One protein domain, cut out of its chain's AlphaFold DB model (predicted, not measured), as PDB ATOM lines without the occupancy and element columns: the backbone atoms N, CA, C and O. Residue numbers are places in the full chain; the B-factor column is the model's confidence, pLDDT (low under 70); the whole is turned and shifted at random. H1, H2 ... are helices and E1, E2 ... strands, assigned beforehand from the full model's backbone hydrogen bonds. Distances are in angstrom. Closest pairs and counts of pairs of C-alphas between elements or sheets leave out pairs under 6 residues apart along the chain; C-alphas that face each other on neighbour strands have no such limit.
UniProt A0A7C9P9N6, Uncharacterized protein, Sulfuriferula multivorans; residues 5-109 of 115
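What this domain is: This is residues 5 to 109 of the 115 residues of an uncharacterized protein of Sulfuriferula multivorans (UniProt A0A7C9P9N6). A strongly twisted wall of five strands in a row has two short helices, H1 and H2, over one face toward its E5 edge, and the long link 14 to 39 passes over that face too. The printed part has 105 residues, in the order H1 E1 E2 E3 E4 E5 H2, with a mixed class and under half of its residues in named elements. The antiparallel sheet E1 E2 E3 E4 E5 is a meander, each strand the antiparallel neighbour of the one before. The whole is compact, with a radius of gyration of the C-alphas of 12.8 A and spans of 36 by 35 by 23 A.

How they stand to each other: Start at H1, residues 5 to 13, on the sheet at a height of 7.3 A; it runs along E5, residues 91 to 96, at 21 degrees on the local plane, and their closest C-alphas, of Ala 7 and Ala 93, are 4.8 A apart. E1, residues 40 to 45, and E2, residues 48 to 54, form a hairpin, with N 42 and O 50 2.8 A apart. E3, residues 58 to 63, pairs with E2 through N 53 and O 60, 2.9 A. E4, residues 80 to 85, has N 82 and O 61 of E3 at 2.9 A, and N 81 and O 95 of E5 at 2.8 A. H2, residues 97 to 105, is on the same face as H1, at a height of 8.9 A, and only just stands up from the sheet, rising 40.0 degrees. Its closest C-alpha pair with E4 is Ala 97 and Leu 80, 5.8 A. Each O i to N i+4 pair is within hydrogen-bond range in H1, but 3 of 5 in H2.

Where its parts are: Find C-alpha 5 at (266.837, 284.435, 172.212), where H1 begins its 12.3 A. E1 measures 15.4 A, E2 18.2 A, E3 16.6 A, E4 16.5 A and E5 14.3 A. H2 runs 12.8 A to C-alpha 105 at (271.364, 291.699, 179.318).

The domain as a whole: The two farthest C-alphas, of Gly 46 and Asp 109, are 40.4 A apart. The printed part has no cut; the links H1 to E1 and E3 to E4 are long. Look at residues 106 to 109 for pLDDT under 70.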
ATOM      1  N   ALA A   5     268.070 283.842 172.723       92.62
ATOM      2  CA  ALA A   5     266.837 284.435 172.212       92.62
ATOM      3  C   ALA A   5     265.612 283.521 172.403       92.62
ATOM      4  O   ALA A   5     264.532 284.008 172.740       92.62
ATOM      5  N   GLN A   6     265.777 282.207 172.211       95.56
ATOM      6  CA  GLN A   6     264.714 281.223 172.440       95.56
ATOM      7  C   GLN A   6     264.369 281.113 173.926       95.56
ATOM      8  O   GLN A   6     263.194 281.202 174.274       95.56
ATOM      9  N   ALA A   7     265.384 280.994 174.787       95.75
ATOM     10  CA  ALA A   7     265.214 280.950 176.237       95.75
ATOM     11  C   ALA A   7     264.470 282.193 176.746       95.75
ATOM     12  O   ALA A   7     263.466 282.084 177.446       95.75
ATOM     13  N   ARG A   8     264.891 283.384 176.304       92.06
ATOM     14  CA  ARG A   8     264.215 284.641 176.640       92.06
ATOM     15  C   ARG A   8     262.756 284.654 176.186       92.06
ATOM     16  O   ARG A   8     261.873 285.052 176.943       92.06
ATOM     17  N   HIS A   9     262.495 284.252 174.943       93.56
ATOM     18  CA  HIS A   9     261.133 284.213 174.421       93.56
ATOM     19  C   HIS A   9     260.239 283.283 175.252       93.56
ATOM     20  O   HIS A   9     259.125 283.676 175.593       93.56
ATOM     21  N   ALA A  10     260.743 282.101 175.620       95.44
ATOM     22  CA  ALA A  10     260.023 281.133 176.438       95.44
ATOM     23  C   ALA A  10     259.710 281.679 177.840       95.44
ATOM     24  O   ALA A  10     258.556 281.628 178.257       95.44
ATOM     25  N   LEU A  11     260.690 282.289 178.520       94.75
ATOM     26  CA  LEU A  11     260.486 282.939 179.823       94.75
ATOM     27  C   LEU A  11     259.386 284.008 179.757       94.75
ATOM     28  O   LEU A  11     258.478 284.017 180.586       94.75
ATOM     29  N   ARG A  12     259.409 284.855 178.718       92.75
ATOM     30  CA  ARG A  12     258.401 285.906 178.518       92.75
ATOM     31  C   ARG A  12     257.006 285.340 178.261       92.75
ATOM     32  O   ARG A  12     256.039 285.839 178.826       92.75
ATOM     33  N   VAL A  13     256.887 284.322 177.407       94.69
ATOM     34  CA  VAL A  13     255.603 283.654 177.124       94.69
ATOM     35  C   VAL A  13     255.058 282.957 178.371       94.69
ATOM     36  O   VAL A  13     253.852 282.976 178.598       94.69
ATOM     37  N   ALA A  14     255.939 282.403 179.207       92.75
ATOM     38  CA  ALA A  14     255.580 281.792 180.481       92.75
ATOM     39  C   ALA A  14     255.251 282.813 181.589       92.75
ATOM     40  O   ALA A  14     254.857 282.399 182.676       92.75
ATOM     41  N   GLY A  15     255.421 284.119 181.345       93.00
ATOM     42  CA  GLY A  15     255.212 285.163 182.350       93.00
ATOM     43  C   GLY A  15     256.247 285.157 183.480       93.00
ATOM     44  O   GLY A  15     256.004 285.747 184.526       93.00
ATOM     45  N   ILE A  16     257.394 284.499 183.285       91.38
ATOM     46  CA  ILE A  16     258.444 284.375 184.298       91.38
ATOM     47  C   ILE A  16     259.405 285.558 184.187       91.38
ATOM     48  O   ILE A  16     260.065 285.752 183.164       91.38
ATOM     49  N   THR A  17     259.531 286.323 185.270       89.69
ATOM     50  CA  THR A  17     260.564 287.355 185.418       89.69
ATOM     51  C   THR A  17     261.745 286.795 186.205       89.69
ATOM     52  O   THR A  17     261.624 286.481 187.388       89.69
ATOM     53  N   VAL A  18     262.900 286.685 185.552       88.81
ATOM     54  CA  VAL A  18     264.142 286.220 186.187       88.81
ATOM     55  C   VAL A  18     264.972 287.393 186.729       88.81
ATOM     56  O   VAL A  18     264.886 288.501 186.196       88.81
ATOM     57  N   PRO A  19     265.803 287.188 187.771       86.00
ATOM     58  CA  PRO A  19     266.713 288.224 188.251       86.00
ATOM     59  C   PRO A  19     267.708 288.666 187.169       86.00
ATOM     60  O   PRO A  19     268.283 287.837 186.467       86.00
ATOM     61  N   LEU A  20     267.994 289.971 187.104       85.31
ATOM     62  CA  LEU A  20     269.003 290.534 186.191       85.31
ATOM     63  C   LEU A  20     270.451 290.343 186.680       85.31
ATOM     64  O   LEU A  20     271.394 290.792 186.035       85.31
ATOM     65  N   ILE A  21     270.634 289.702 187.835       87.88
ATOM     66  CA  ILE A  21     271.946 289.366 188.389       87.88
ATOM     67  C   ILE A  21     272.280 287.941 187.959       87.88
ATOM     68  O   ILE A  21     271.501 287.017 188.189       87.88
ATOM     69  N   HIS A  22     273.449 287.766 187.349       92.75
ATOM     70  CA  HIS A  22     273.920 286.451 186.947       92.75
ATOM     71  C   HIS A  22     274.218 285.588 188.188       92.75
ATOM     72  O   HIS A  22     274.916 286.057 189.087       92.75
ATOM     73  N   PRO A  23     273.753 284.329 188.259       91.50
ATOM     74  CA  PRO A  23     273.908 283.518 189.470       91.50
ATOM     75  C   PRO A  23     275.354 283.075 189.741       91.50
ATOM     76  O   PRO A  23     275.725 282.878 190.892       91.50
ATOM     77  N   LEU A  24     276.175 282.939 188.694       92.62
ATOM     78  CA  LEU A  24     277.571 282.481 188.802       92.62
ATOM     79  C   LEU A  24     278.632 283.579 188.636       92.62
ATOM     80  O   LEU A  24     279.796 283.344 188.946       92.62
ATOM     81  N   PHE A  25     278.275 284.763 188.127       91.88
ATOM     82  CA  PHE A  25     279.265 285.754 187.689       91.88
ATOM     83  C   PHE A  25     278.906 287.162 188.152       91.88
ATOM     84  O   PHE A  25     277.747 287.564 188.142       91.88
ATOM     85  N   THR A  26     279.913 287.949 188.514       87.31
ATOM     86  CA  THR A  26     279.759 289.386 188.736       87.31
ATOM     87  C   THR A  26     279.687 290.123 187.399       87.31
ATOM     88  O   THR A  26     280.145 289.631 186.365       87.31
ATOM     89  N   ALA A  27     279.197 291.365 187.418       81.44
ATOM     90  CA  ALA A  27     279.221 292.238 186.241       81.44
ATOM     91  C   ALA A  27     280.645 292.502 185.703       81.44
ATOM     92  O   ALA A  27     280.813 292.784 184.521       81.44
ATOM     93  N   SER A  28     281.675 292.391 186.553       82.06
ATOM     94  CA  SER A  28     283.084 292.536 186.169       82.06
ATOM     95  C   SER A  28     283.730 291.233 185.678       82.06
ATOM     96  O   SER A  28     284.934 291.224 185.435       82.06
ATOM     97  N   GLY A  29     282.973 290.134 185.576       78.88
ATOM     98  CA  GLY A  29     283.472 288.826 185.135       78.88
ATOM     99  C   GLY A  29     284.154 287.985 186.222       78.88
ATOM    100  O   GLY A  29     284.784 286.986 185.898       78.88
ATOM    101  N   GLY A  30     284.044 288.364 187.497       85.88
ATOM    102  CA  GLY A  30     284.469 287.512 188.612       85.88
ATOM    103  C   GLY A  30     283.446 286.408 188.890       85.88
ATOM    104  O   GLY A  30     282.294 286.528 188.484       85.88
ATOM    105  N   CYS A  31     283.837 285.356 189.605       86.50
ATOM    106  CA  CYS A  31     282.903 284.309 190.027       86.50
ATOM    107  C   CYS A  31     282.155 284.728 191.301       86.50
ATOM    108  O   CYS A  31     282.738 285.340 192.199       86.50
ATOM    109  N   LEU A  32     280.870 284.397 191.376       87.06
ATOM    110  CA  LEU A  32     280.058 284.504 192.585       87.06
ATOM    111  C   LEU A  32     279.918 283.128 193.227       87.06
ATOM    112  O   LEU A  32     279.815 282.130 192.521       87.06
ATOM    113  N   ASP A  33     279.868 283.095 194.558       87.62
ATOM    114  CA  ASP A  33     279.391 281.918 195.279       87.62
ATOM    115  C   ASP A  33     277.856 281.859 195.165       87.62
ATOM    116  O   ASP A  33     277.170 282.729 195.720       87.62
ATOM    117  N   PRO A  34     277.283 280.852 194.482       88.19
ATOM    118  CA  PRO A  34     275.839 280.750 194.320       88.19
ATOM    119  C   PRO A  34     275.132 280.542 195.661       88.19
ATOM    120  O   PRO A  34     274.022 281.052 195.846       88.19
ATOM    121  N   CYS A  35     275.776 279.876 196.627       88.75
ATOM    122  CA  CYS A  35     275.206 279.643 197.954       88.75
ATOM    123  C   CYS A  35     274.992 280.959 198.710       88.75
ATOM    124  O   CYS A  35     273.948 281.161 199.331       88.75
ATOM    125  N   ALA A  36     275.921 281.909 198.570       87.69
ATOM    126  CA  ALA A  36     275.772 283.260 199.112       87.69
ATOM    127  C   ALA A  36     274.602 284.045 198.479       87.69
ATOM    128  O   ALA A  36     274.124 285.018 199.059       87.69
ATOM    129  N   SER A  37     274.111 283.614 197.309       84.94
ATOM    130  CA  SER A  37     272.968 284.204 196.595       84.94
ATOM    131  C   SER A  37     271.658 283.412 196.738       84.94
ATOM    132  O   SER A  37     270.690 283.669 196.011       84.94
ATOM    133  N   GLY A  38     271.617 282.468 197.686       91.25
ATOM    134  CA  GLY A  38     270.422 281.704 198.047       91.25
ATOM    135  C   GLY A  38     270.219 280.408 197.265       91.25
ATOM    136  O   GLY A  38     269.130 279.846 197.332       91.25
ATOM    137  N   PHE A  39     271.224 279.931 196.523       95.19
ATOM    138  CA  PHE A  39     271.189 278.576 195.973       95.19
ATOM    139  C   PHE A  39     271.527 277.546 197.053       95.19
ATOM    140  O   PHE A  39     272.340 277.791 197.941       95.19
ATOM    141  N   MET A  40     270.924 276.369 196.950       96.56
ATOM    142  CA  MET A  40     271.204 275.222 197.807       96.56
ATOM    143  C   MET A  40     271.443 273.976 196.963       96.56
ATOM    144  O   MET A  40     270.838 273.808 195.908       96.56
ATOM    145  N   VAL A  41     272.317 273.087 197.429       96.12
ATOM    146  CA  VAL A  41     272.540 271.798 196.765       96.12
ATOM    147  C   VAL A  41     271.331 270.895 197.006       96.12
ATOM    148  O   VAL A  41     270.912 270.707 198.149       96.12
ATOM    149  N   VAL A  42     270.773 270.335 195.934       96.06
ATOM    150  CA  VAL A  42     269.627 269.421 195.972       96.06
ATOM    151  C   VAL A  42     269.885 268.176 195.137       96.06
ATOM    152  O   VAL A  42     270.579 268.228 194.125       96.06
ATOM    153  N   HIS A  43     269.261 267.068 195.531       94.75
ATOM    154  CA  HIS A  43     269.215 265.859 194.717       94.75
ATOM    155  C   HIS A  43     268.172 265.999 193.606       94.75
ATOM    156  O   HIS A  43     267.010 266.302 193.883       94.75
ATOM    157  N   THR A  44     268.564 265.707 192.368       88.62
ATOM    158  CA  THR A  44     267.663 265.695 191.200       88.62
ATOM    159  C   THR A  44     267.182 264.285 190.833       88.62
ATOM    160  O   THR A  44     266.288 264.130 190.003       88.62
ATOM    161  N   GLY A  45     267.711 263.253 191.505       86.62
ATOM    162  CA  GLY A  45     267.381 261.840 191.291       86.62
ATOM    163  C   GLY A  45     268.542 261.057 190.673       86.62
ATOM    164  O   GLY A  45     269.484 261.637 190.148       86.62
ATOM    165  N   GLY A  46     268.536 259.725 190.789       83.19
ATOM    166  CA  GLY A  46     269.572 258.876 190.172       83.19
ATOM    167  C   GLY A  46     271.007 259.104 190.675       83.19
ATOM    168  O   GLY A  46     271.946 258.685 190.011       83.19
ATOM    169  N   GLY A  47     271.182 259.762 191.827       87.00
ATOM    170  CA  GLY A  47     272.491 260.158 192.363       87.00
ATOM    171  C   GLY A  47     272.991 261.526 191.887       87.00
ATOM    172  O   GLY A  47     274.036 261.958 192.355       87.00
ATOM    173  N   CYS A  48     272.240 262.210 191.021       92.31
ATOM    174  CA  CYS A  48     272.594 263.521 190.485       92.31
ATOM    175  C   CYS A  48     272.304 264.652 191.486       92.31
ATOM    176  O   CYS A  48     271.387 264.550 192.319       92.31
ATOM    177  N   MET A  49     273.075 265.733 191.373       95.62
ATOM    178  CA  MET A  49     272.958 266.935 192.200       95.62
ATOM    179  C   MET A  49     272.820 268.186 191.337       95.62
ATOM    180  O   MET A  49     273.287 268.236 190.205       95.62
ATOM    181  N   ALA A  50     272.198 269.219 191.893       96.38
ATOM    182  CA  ALA A  50     272.141 270.541 191.286       96.38
ATOM    183  C   ALA A  50     272.168 271.621 192.365       96.38
ATOM    184  O   ALA A  50     271.740 271.400 193.499       96.38
ATOM    185  N   LEU A  51     272.606 272.822 192.004       96.88
ATOM    186  CA  LEU A  51     272.323 274.018 192.788       96.88
ATOM    187  C   LEU A  51     270.930 274.513 192.416       96.88
ATOM    188  O   LEU A  51     270.699 274.883 191.270       96.88
ATOM    189  N   ARG A  52     270.006 274.562 193.370       96.69
ATOM    190  CA  ARG A  52     268.639 275.040 193.167       96.69
ATOM    191  C   ARG A  52     268.379 276.315 193.946       96.69
ATOM    192  O   ARG A  52     268.794 276.438 195.094       96.69
ATOM    193  N   ARG A  53     267.649 277.240 193.333       96.25
ATOM    194  CA  ARG A  53     267.057 278.389 194.015       96.25
ATOM    195  C   ARG A  53     265.593 278.504 193.632       96.25
ATOM    196  O   ARG A  53     265.269 278.656 192.455       96.25
ATOM    197  N   ASP A  54     264.733 278.466 194.635       94.94
ATOM    198  CA  ASP A  54     263.293 278.606 194.474       94.94
ATOM    199  C   ASP A  54     262.858 280.079 194.446       94.94
ATOM    200  O   ASP A  54     263.480 280.960 195.048       94.94
ATOM    201  N   SER A  55     261.777 280.327 193.718       92.44
ATOM    202  CA  SER A  55     260.990 281.557 193.667       92.44
ATOM    203  C   SER A  55     259.507 281.158 193.700       92.44
ATOM    204  O   SER A  55     259.190 279.970 193.678       92.44
ATOM    205  N   ASP A  56     258.595 282.128 193.746       90.44
ATOM    206  CA  ASP A  56     257.159 281.836 193.874       90.44
ATOM    207  C   ASP A  56     256.612 281.000 192.696       90.44
ATOM    208  O   ASP A  56     255.986 279.961 192.908       90.44
ATOM    209  N   ASP A  57     256.902 281.407 191.455       91.75
ATOM    210  CA  ASP A  57     256.329 280.779 190.248       91.75
ATOM    211  C   ASP A  57     257.279 279.801 189.531       91.75
ATOM    212  O   ASP A  57     256.867 279.001 188.682       91.75
ATOM    213  N   PHE A  58     258.571 279.860 189.847       96.56
ATOM    214  CA  PHE A  58     259.612 279.092 189.169       96.56
ATOM    215  C   PHE A  58     260.758 278.751 190.116       96.56
ATOM    216  O   PHE A  58     260.938 279.379 191.155       96.56
ATOM    217  N   TYR A  59     261.586 277.793 189.723       96.44
ATOM    218  CA  TYR A  59     262.876 277.558 190.355       96.44
ATOM    219  C   TYR A  59     263.979 277.511 189.302       96.44
ATOM    220  O   TYR A  59     263.767 277.116 188.153       96.44
ATOM    221  N   MET A  60     265.166 277.952 189.702       97.06
ATOM    222  CA  MET A  60     266.384 277.847 188.907       97.06
ATOM    223  C   MET A  60     267.174 276.628 189.353       97.06
ATOM    224  O   MET A  60     267.291 276.391 190.555       97.06
ATOM    225  N   MET A  61     267.748 275.899 188.401       96.94
ATOM    226  CA  MET A  61     268.751 274.870 188.660       96.94
ATOM    227  C   MET A  61     270.033 275.177 187.900       96.94
ATOM    228  O   MET A  61     269.984 275.627 186.757       96.94
ATOM    229  N   ILE A  62     271.169 274.921 188.542       96.62
ATOM    230  CA  ILE A  62     272.493 275.017 187.941       96.62
ATOM    231  C   ILE A  62     273.204 273.683 188.102       96.62
ATOM    232  O   ILE A  62     273.313 273.166 189.217       96.62
ATOM    233  N   THR A  63     273.698 273.158 186.990       96.19
ATOM    234  CA  THR A  63     274.409 271.878 186.917       96.19
ATOM    235  C   THR A  63     275.691 272.016 186.104       96.19
ATOM    236  O   THR A  63     275.873 272.997 185.378       96.19
ATOM    237  N   SER A  64     276.556 271.010 186.172       95.12
ATOM    238  CA  SER A  64     277.614 270.748 185.196       95.12
ATOM    239  C   SER A  64     277.074 270.728 183.758       95.12
ATOM    240  O   SER A  64     275.863 270.648 183.524       95.12
ATOM    241  N   GLU A  65     277.980 270.802 182.782       93.62
ATOM    242  CA  GLU A  65     277.636 270.848 181.352       93.62
ATOM    243  C   GLU A  65     276.832 269.633 180.858       93.62
ATOM    244  O   GLU A  65     276.064 269.741 179.902       93.62
ATOM    245  N   ASP A  66     276.983 268.487 181.523       90.38
ATOM    246  CA  ASP A  66     276.279 267.239 181.225       90.38
ATOM    247  C   ASP A  66     274.953 267.093 181.995       90.38
ATOM    248  O   ASP A  66     274.203 266.145 181.759       90.38
ATOM    249  N   GLY A  67     274.642 268.033 182.893       88.50
ATOM    250  CA  GLY A  67     273.411 268.040 183.680       88.50
ATOM    251  C   GLY A  67     273.403 267.118 184.901       88.50
ATOM    252  O   GLY A  67     272.345 266.966 185.513       88.50
ATOM    253  N   SER A  68     274.524 266.473 185.240       90.94
ATOM    254  CA  SER A  68     274.541 265.381 186.223       90.94
ATOM    255  C   SER A  68     274.910 265.804 187.650       90.94
ATOM    256  O   SER A  68     274.466 265.164 188.607       90.94
ATOM    257  N   ASP A  69     275.679 266.876 187.826       94.75
ATOM    258  CA  ASP A  69     276.203 267.267 189.139       94.75
ATOM    259  C   ASP A  69     276.235 268.792 189.319       94.75
ATOM    260  O   ASP A  69     275.860 269.564 188.433       94.75
ATOM    261  N   VAL A  70     276.681 269.252 190.487       93.44
ATOM    262  CA  VAL A  70     276.996 270.660 190.720       93.44
ATOM    263  C   VAL A  70     278.189 271.109 189.858       93.44
ATOM    264  O   VAL A  70     279.121 270.337 189.641       93.44
ATOM    265  N   PRO A  71     278.198 272.366 189.382       92.62
ATOM    266  CA  PRO A  71     279.311 272.917 188.612       92.62
ATOM    267  C   PRO A  71     280.685 272.827 189.288       92.62
ATOM    268  O   PRO A  71     280.819 273.173 190.465       92.62
ATOM    269  N   ASP A  72     281.726 272.505 188.514       88.94
ATOM    270  CA  ASP A  72     283.114 272.777 188.905       88.94
ATOM    271  C   ASP A  72     283.418 274.274 188.718       88.94
ATOM    272  O   ASP A  72     283.045 274.892 187.716       88.94
ATOM    273  N   ILE A  73     284.142 274.862 189.672       82.44
ATOM    274  CA  ILE A  73     284.582 276.260 189.632       82.44
ATOM    275  C   ILE A  73     285.423 276.590 188.386       82.44
ATOM    276  O   ILE A  73     285.454 277.742 187.958       82.44
ATOM    277  N   GLN A  74     286.100 275.599 187.796       84.50
ATOM    278  CA  GLN A  74     286.932 275.786 186.603       84.50
ATOM    279  C   GLN A  74     286.116 275.854 185.304       84.50
ATOM    280  O   GLN A  74     286.595 276.413 184.319       84.50
ATOM    281  N   GLU A  75     284.882 275.338 185.306       87.81
ATOM    282  CA  GLU A  75     284.046 275.163 184.107       87.81
ATOM    283  C   GLU A  75     282.667 275.832 184.248       87.81
ATOM    284  O   GLU A  75     281.700 275.496 183.557       87.81
ATOM    285  N   LEU A  76     282.574 276.843 185.122       90.94
ATOM    286  CA  LEU A  76     281.330 277.567 185.400       90.94
ATOM    287  C   LEU A  76     280.670 278.143 184.144       90.94
ATOM    288  O   LEU A  76     279.453 278.272 184.105       90.94
ATOM    289  N   GLU A  77     281.439 278.503 183.114       92.19
ATOM    290  CA  GLU A  77     280.898 279.079 181.876       92.19
ATOM    291  C   GLU A  77     280.091 278.073 181.041       92.19
ATOM    292  O   GLU A  77     279.122 278.472 180.384       92.19
ATOM    293  N   ASN A  78     280.451 276.787 181.111       94.06
ATOM    294  CA  ASN A  78     279.791 275.688 180.399       94.06
ATOM    295  C   ASN A  78     278.653 275.058 181.209       94.06
ATOM    296  O   ASN A  78     277.859 274.289 180.671       94.06
ATOM    297  N   SER A  79     278.552 275.412 182.492       95.81
ATOM    298  CA  SER A  79     277.477 274.962 183.371       95.81
ATOM    299  C   SER A  79     276.115 275.329 182.802       95.81
ATOM    300  O   SER A  79     275.954 276.382 182.181       95.81
ATOM    301  N   LEU A  80     275.123 274.480 183.023       96.38
ATOM    302  CA  LEU A  80     273.770 274.720 182.539       96.38
ATOM    303  C   LEU A  80     272.992 275.524 183.571       96.38
ATOM    304  O   LEU A  80     273.077 275.250 184.763       96.38
ATOM    305  N   ILE A  81     272.213 276.494 183.104       97.00
ATOM    306  CA  ILE A  81     271.212 277.202 183.895       97.00
ATOM    307  C   ILE A  81     269.847 276.854 183.314       97.00
ATOM    308  O   ILE A  81     269.519 277.245 182.189       97.00
ATOM    309  N   GLY A  82     269.067 276.121 184.101       96.56
ATOM    310  CA  GLY A  82     267.693 275.757 183.798       96.56
ATOM    311  C   GLY A  82     266.694 276.568 184.622       96.56
ATOM    312  O   GLY A  82     266.920 276.827 185.806       96.56
ATOM    313  N   VAL A  83     265.575 276.945 184.011       97.31
ATOM    314  CA  VAL A  83     264.415 277.546 184.680       97.31
ATOM    315  C   VAL A  83     263.217 276.640 184.493       97.31
ATOM    316  O   VAL A  83     262.856 276.316 183.362       97.31
ATOM    317  N   TYR A  84     262.575 276.291 185.600       97.19
ATOM    318  CA  TYR A  84     261.473 275.344 185.633       97.19
ATOM    319  C   TYR A  84     260.265 275.964 186.320       97.19
ATOM    320  O   TYR A  84     260.410 276.658 187.329       97.19
ATOM    321  N   ARG A  85     259.066 275.703 185.803       96.25
ATOM    322  CA  ARG A  85     257.825 276.145 186.443       96.25
ATOM    323  C   ARG A  85     257.545 275.281 187.673       96.25
ATOM    324  O   ARG A  85     257.611 274.058 187.608       96.25
ATOM    325  N   VAL A  86     257.194 275.907 188.798       95.19
ATOM    326  CA  VAL A  86     256.929 275.178 190.058       95.19
ATOM    327  C   VAL A  86     255.703 274.266 189.949       95.19
ATOM    328  O   VAL A  86     255.692 273.184 190.528       95.19
ATOM    329  N   LEU A  87     254.678 274.694 189.203       93.44
ATOM    330  CA  LEU A  87     253.381 274.015 189.132       93.44
ATOM    331  C   LEU A  87     253.467 272.574 188.604       93.44
ATOM    332  O   LEU A  87     252.778 271.693 189.112       93.44
ATOM    333  N   ASP A  88     254.270 272.353 187.567       93.81
ATOM    334  CA  ASP A  88     254.322 271.105 186.797       93.81
ATOM    335  C   ASP A  88     255.752 270.578 186.589       93.81
ATOM    336  O   ASP A  88     255.924 269.467 186.088       93.81
ATOM    337  N   GLY A  89     256.777 271.335 186.995       93.44
ATOM    338  CA  GLY A  89     258.178 270.990 186.771       93.44
ATOM    339  C   GLY A  89     258.616 271.121 185.310       93.44
ATOM    340  O   GLY A  89     259.672 270.598 184.957       93.44
ATOM    341  N   GLU A  90     257.831 271.782 184.453       95.38
ATOM    342  CA  GLU A  90     258.177 271.973 183.044       95.38
ATOM    343  C   GLU A  90     259.429 272.850 182.912       95.38
ATOM    344  O   GLU A  90     259.502 273.942 183.484       95.38
ATOM    345  N   GLU A  91     260.407 272.387 182.125       96.56
ATOM    346  CA  GLU A  91     261.556 273.200 181.730       96.56
ATOM    347  C   GLU A  91     261.106 274.300 180.768       96.56
ATOM    348  O   GLU A  91     260.672 274.041 179.646       96.56
ATOM    349  N   ILE A  92     261.246 275.548 181.201       97.38
ATOM    350  CA  ILE A  92     260.904 276.725 180.403       97.38
ATOM    351  C   ILE A  92     262.116 277.183 179.597       97.38
ATOM    352  O   ILE A  92     261.998 277.539 178.420       97.38
ATOM    353  N   ALA A  93     263.287 277.178 180.230       96.94
ATOM    354  CA  ALA A  93     264.530 277.564 179.590       96.94
ATOM    355  C   ALA A  93     265.709 276.718 180.070       96.94
ATOM    356  O   ALA A  93     265.775 276.389 181.249       96.94
ATOM    357  N   CYS A  94     266.657 276.433 179.176       97.06
ATOM    358  CA  CYS A  94     267.935 275.805 179.505       97.06
ATOM    359  C   CYS A  94     269.032 276.228 178.517       97.06
ATOM    360  O   CYS A  94     268.959 275.966 177.305       97.06
ATOM    361  N   VAL A  95     270.053 276.903 179.048       97.00
ATOM    362  CA  VAL A  95     271.206 277.444 178.310       97.00
ATOM    363  C   VAL A  95     272.480 277.327 179.147       97.00
ATOM    364  O   VAL A  95     272.406 277.101 180.353       97.00
ATOM    365  N   THR A  96     273.652 277.518 178.537       96.81
ATOM    366  CA  THR A  96     274.896 277.641 179.312       96.81
ATOM    367  C   THR A  96     274.906 278.918 180.153       96.81
ATOM    368  O   THR A  96     274.250 279.911 179.824       96.81
ATOM    369  N   ALA A  97     275.718 278.935 181.203       95.06
ATOM    370  CA  ALA A  97     275.963 280.115 182.013       95.06
ATOM    371  C   ALA A  97     276.502 281.278 181.173       95.06
ATOM    372  O   ALA A  97     276.083 282.421 181.338       95.06
ATOM    373  N   LEU A  98     277.380 281.006 180.205       94.00
ATOM    374  CA  LEU A  98     277.839 282.045 179.288       94.00
ATOM    375  C   LEU A  98     276.675 282.654 178.486       94.00
ATOM    376  O   LEU A  98     276.542 283.877 178.425       94.00
ATOM    377  N   ALA A  99     275.801 281.812 177.931       95.00
ATOM    378  CA  ALA A  99     274.622 282.227 177.173       95.00
ATOM    379  C   ALA A  99     273.581 282.968 178.039       95.00
ATOM    380  O   ALA A  99     272.895 283.872 177.555       95.00
ATOM    381  N   TRP A 100     273.486 282.648 179.332       95.31
ATOM    382  CA  TRP A 100     272.585 283.317 180.272       95.31
ATOM    383  C   TRP A 100     272.882 284.815 180.427       95.31
ATOM    384  O   TRP A 100     271.956 285.608 180.610       95.31
ATOM    385  N   LYS A 101     274.148 285.239 180.270       92.44
ATOM    386  CA  LYS A 101     274.525 286.667 180.250       92.44
ATOM    387  C   LYS A 101     273.736 287.445 179.194       92.44
ATOM    388  O   LYS A 101     273.300 288.566 179.460       92.44
ATOM    389  N   GLU A 102     273.512 286.858 178.021       92.19
ATOM    390  CA  GLU A 102     272.727 287.481 176.950       92.19
ATOM    391  C   GLU A 102     271.230 287.488 177.266       92.19
ATOM    392  O   GLU A 102     270.561 288.482 176.980       92.19
ATOM    393  N   VAL A 103     270.712 286.430 177.904       92.25
ATOM    394  CA  VAL A 103     269.306 286.345 178.338       92.25
ATOM    395  C   VAL A 103     268.958 287.528 179.246       92.25
ATOM    396  O   VAL A 103     267.983 288.231 178.980       92.25
ATOM    397  N   ILE A 104     269.786 287.799 180.262       89.81
ATOM    398  CA  ILE A 104     269.540 288.871 181.240       89.81
ATOM    399  C   ILE A 104     269.948 290.268 180.742       89.81
ATOM    400  O   ILE A 104     269.311 291.254 181.107       89.81
ATOM    401  N   SER A 105     270.962 290.391 179.875       83.12
ATOM    402  CA  SER A 105     271.364 291.699 179.318       83.12
ATOM    403  C   SER A 105     270.299 292.275 178.389       83.12
ATOM    404  O   SER A 105     270.073 293.481 178.344       83.12
ATOM    405  N   LEU A 106     269.613 291.400 177.658       61.19
ATOM    406  CA  LEU A 106     268.526 291.759 176.762       61.19
ATOM    407  C   LEU A 106     267.251 292.209 177.508       61.19
ATOM    408  O   LEU A 106     266.438 292.931 176.922       61.19
ATOM    409  N   GLU A 107     267.070 291.792 178.764       59.38
ATOM    410  CA  GLU A 107     266.015 292.255 179.683       59.38
ATOM    411  C   GLU A 107     266.337 293.620 180.310       59.38
ATOM    412  O   GLU A 107     265.434 294.412 180.563       59.38
ATOM    413  N   ALA A 108     267.621 293.932 180.510       57.66
ATOM    414  CA  ALA A 108     268.063 295.186 181.115       57.66
ATOM    415  C   ALA A 108     267.975 296.411 180.183       57.66
ATOM    416  O   ALA A 108     268.247 297.518 180.640       57.66
ATOM    417  N   ASP A 109     267.613 296.241 178.903       56.22
ATOM    418  CA  ASP A 109     267.442 297.339 177.944       56.22
ATOM    419  C   ASP A 109     266.093 298.064 178.161       56.22
ATOM    420  O   ASP A 109     265.045 297.573 177.720       56.22
TER     421      ASP A 109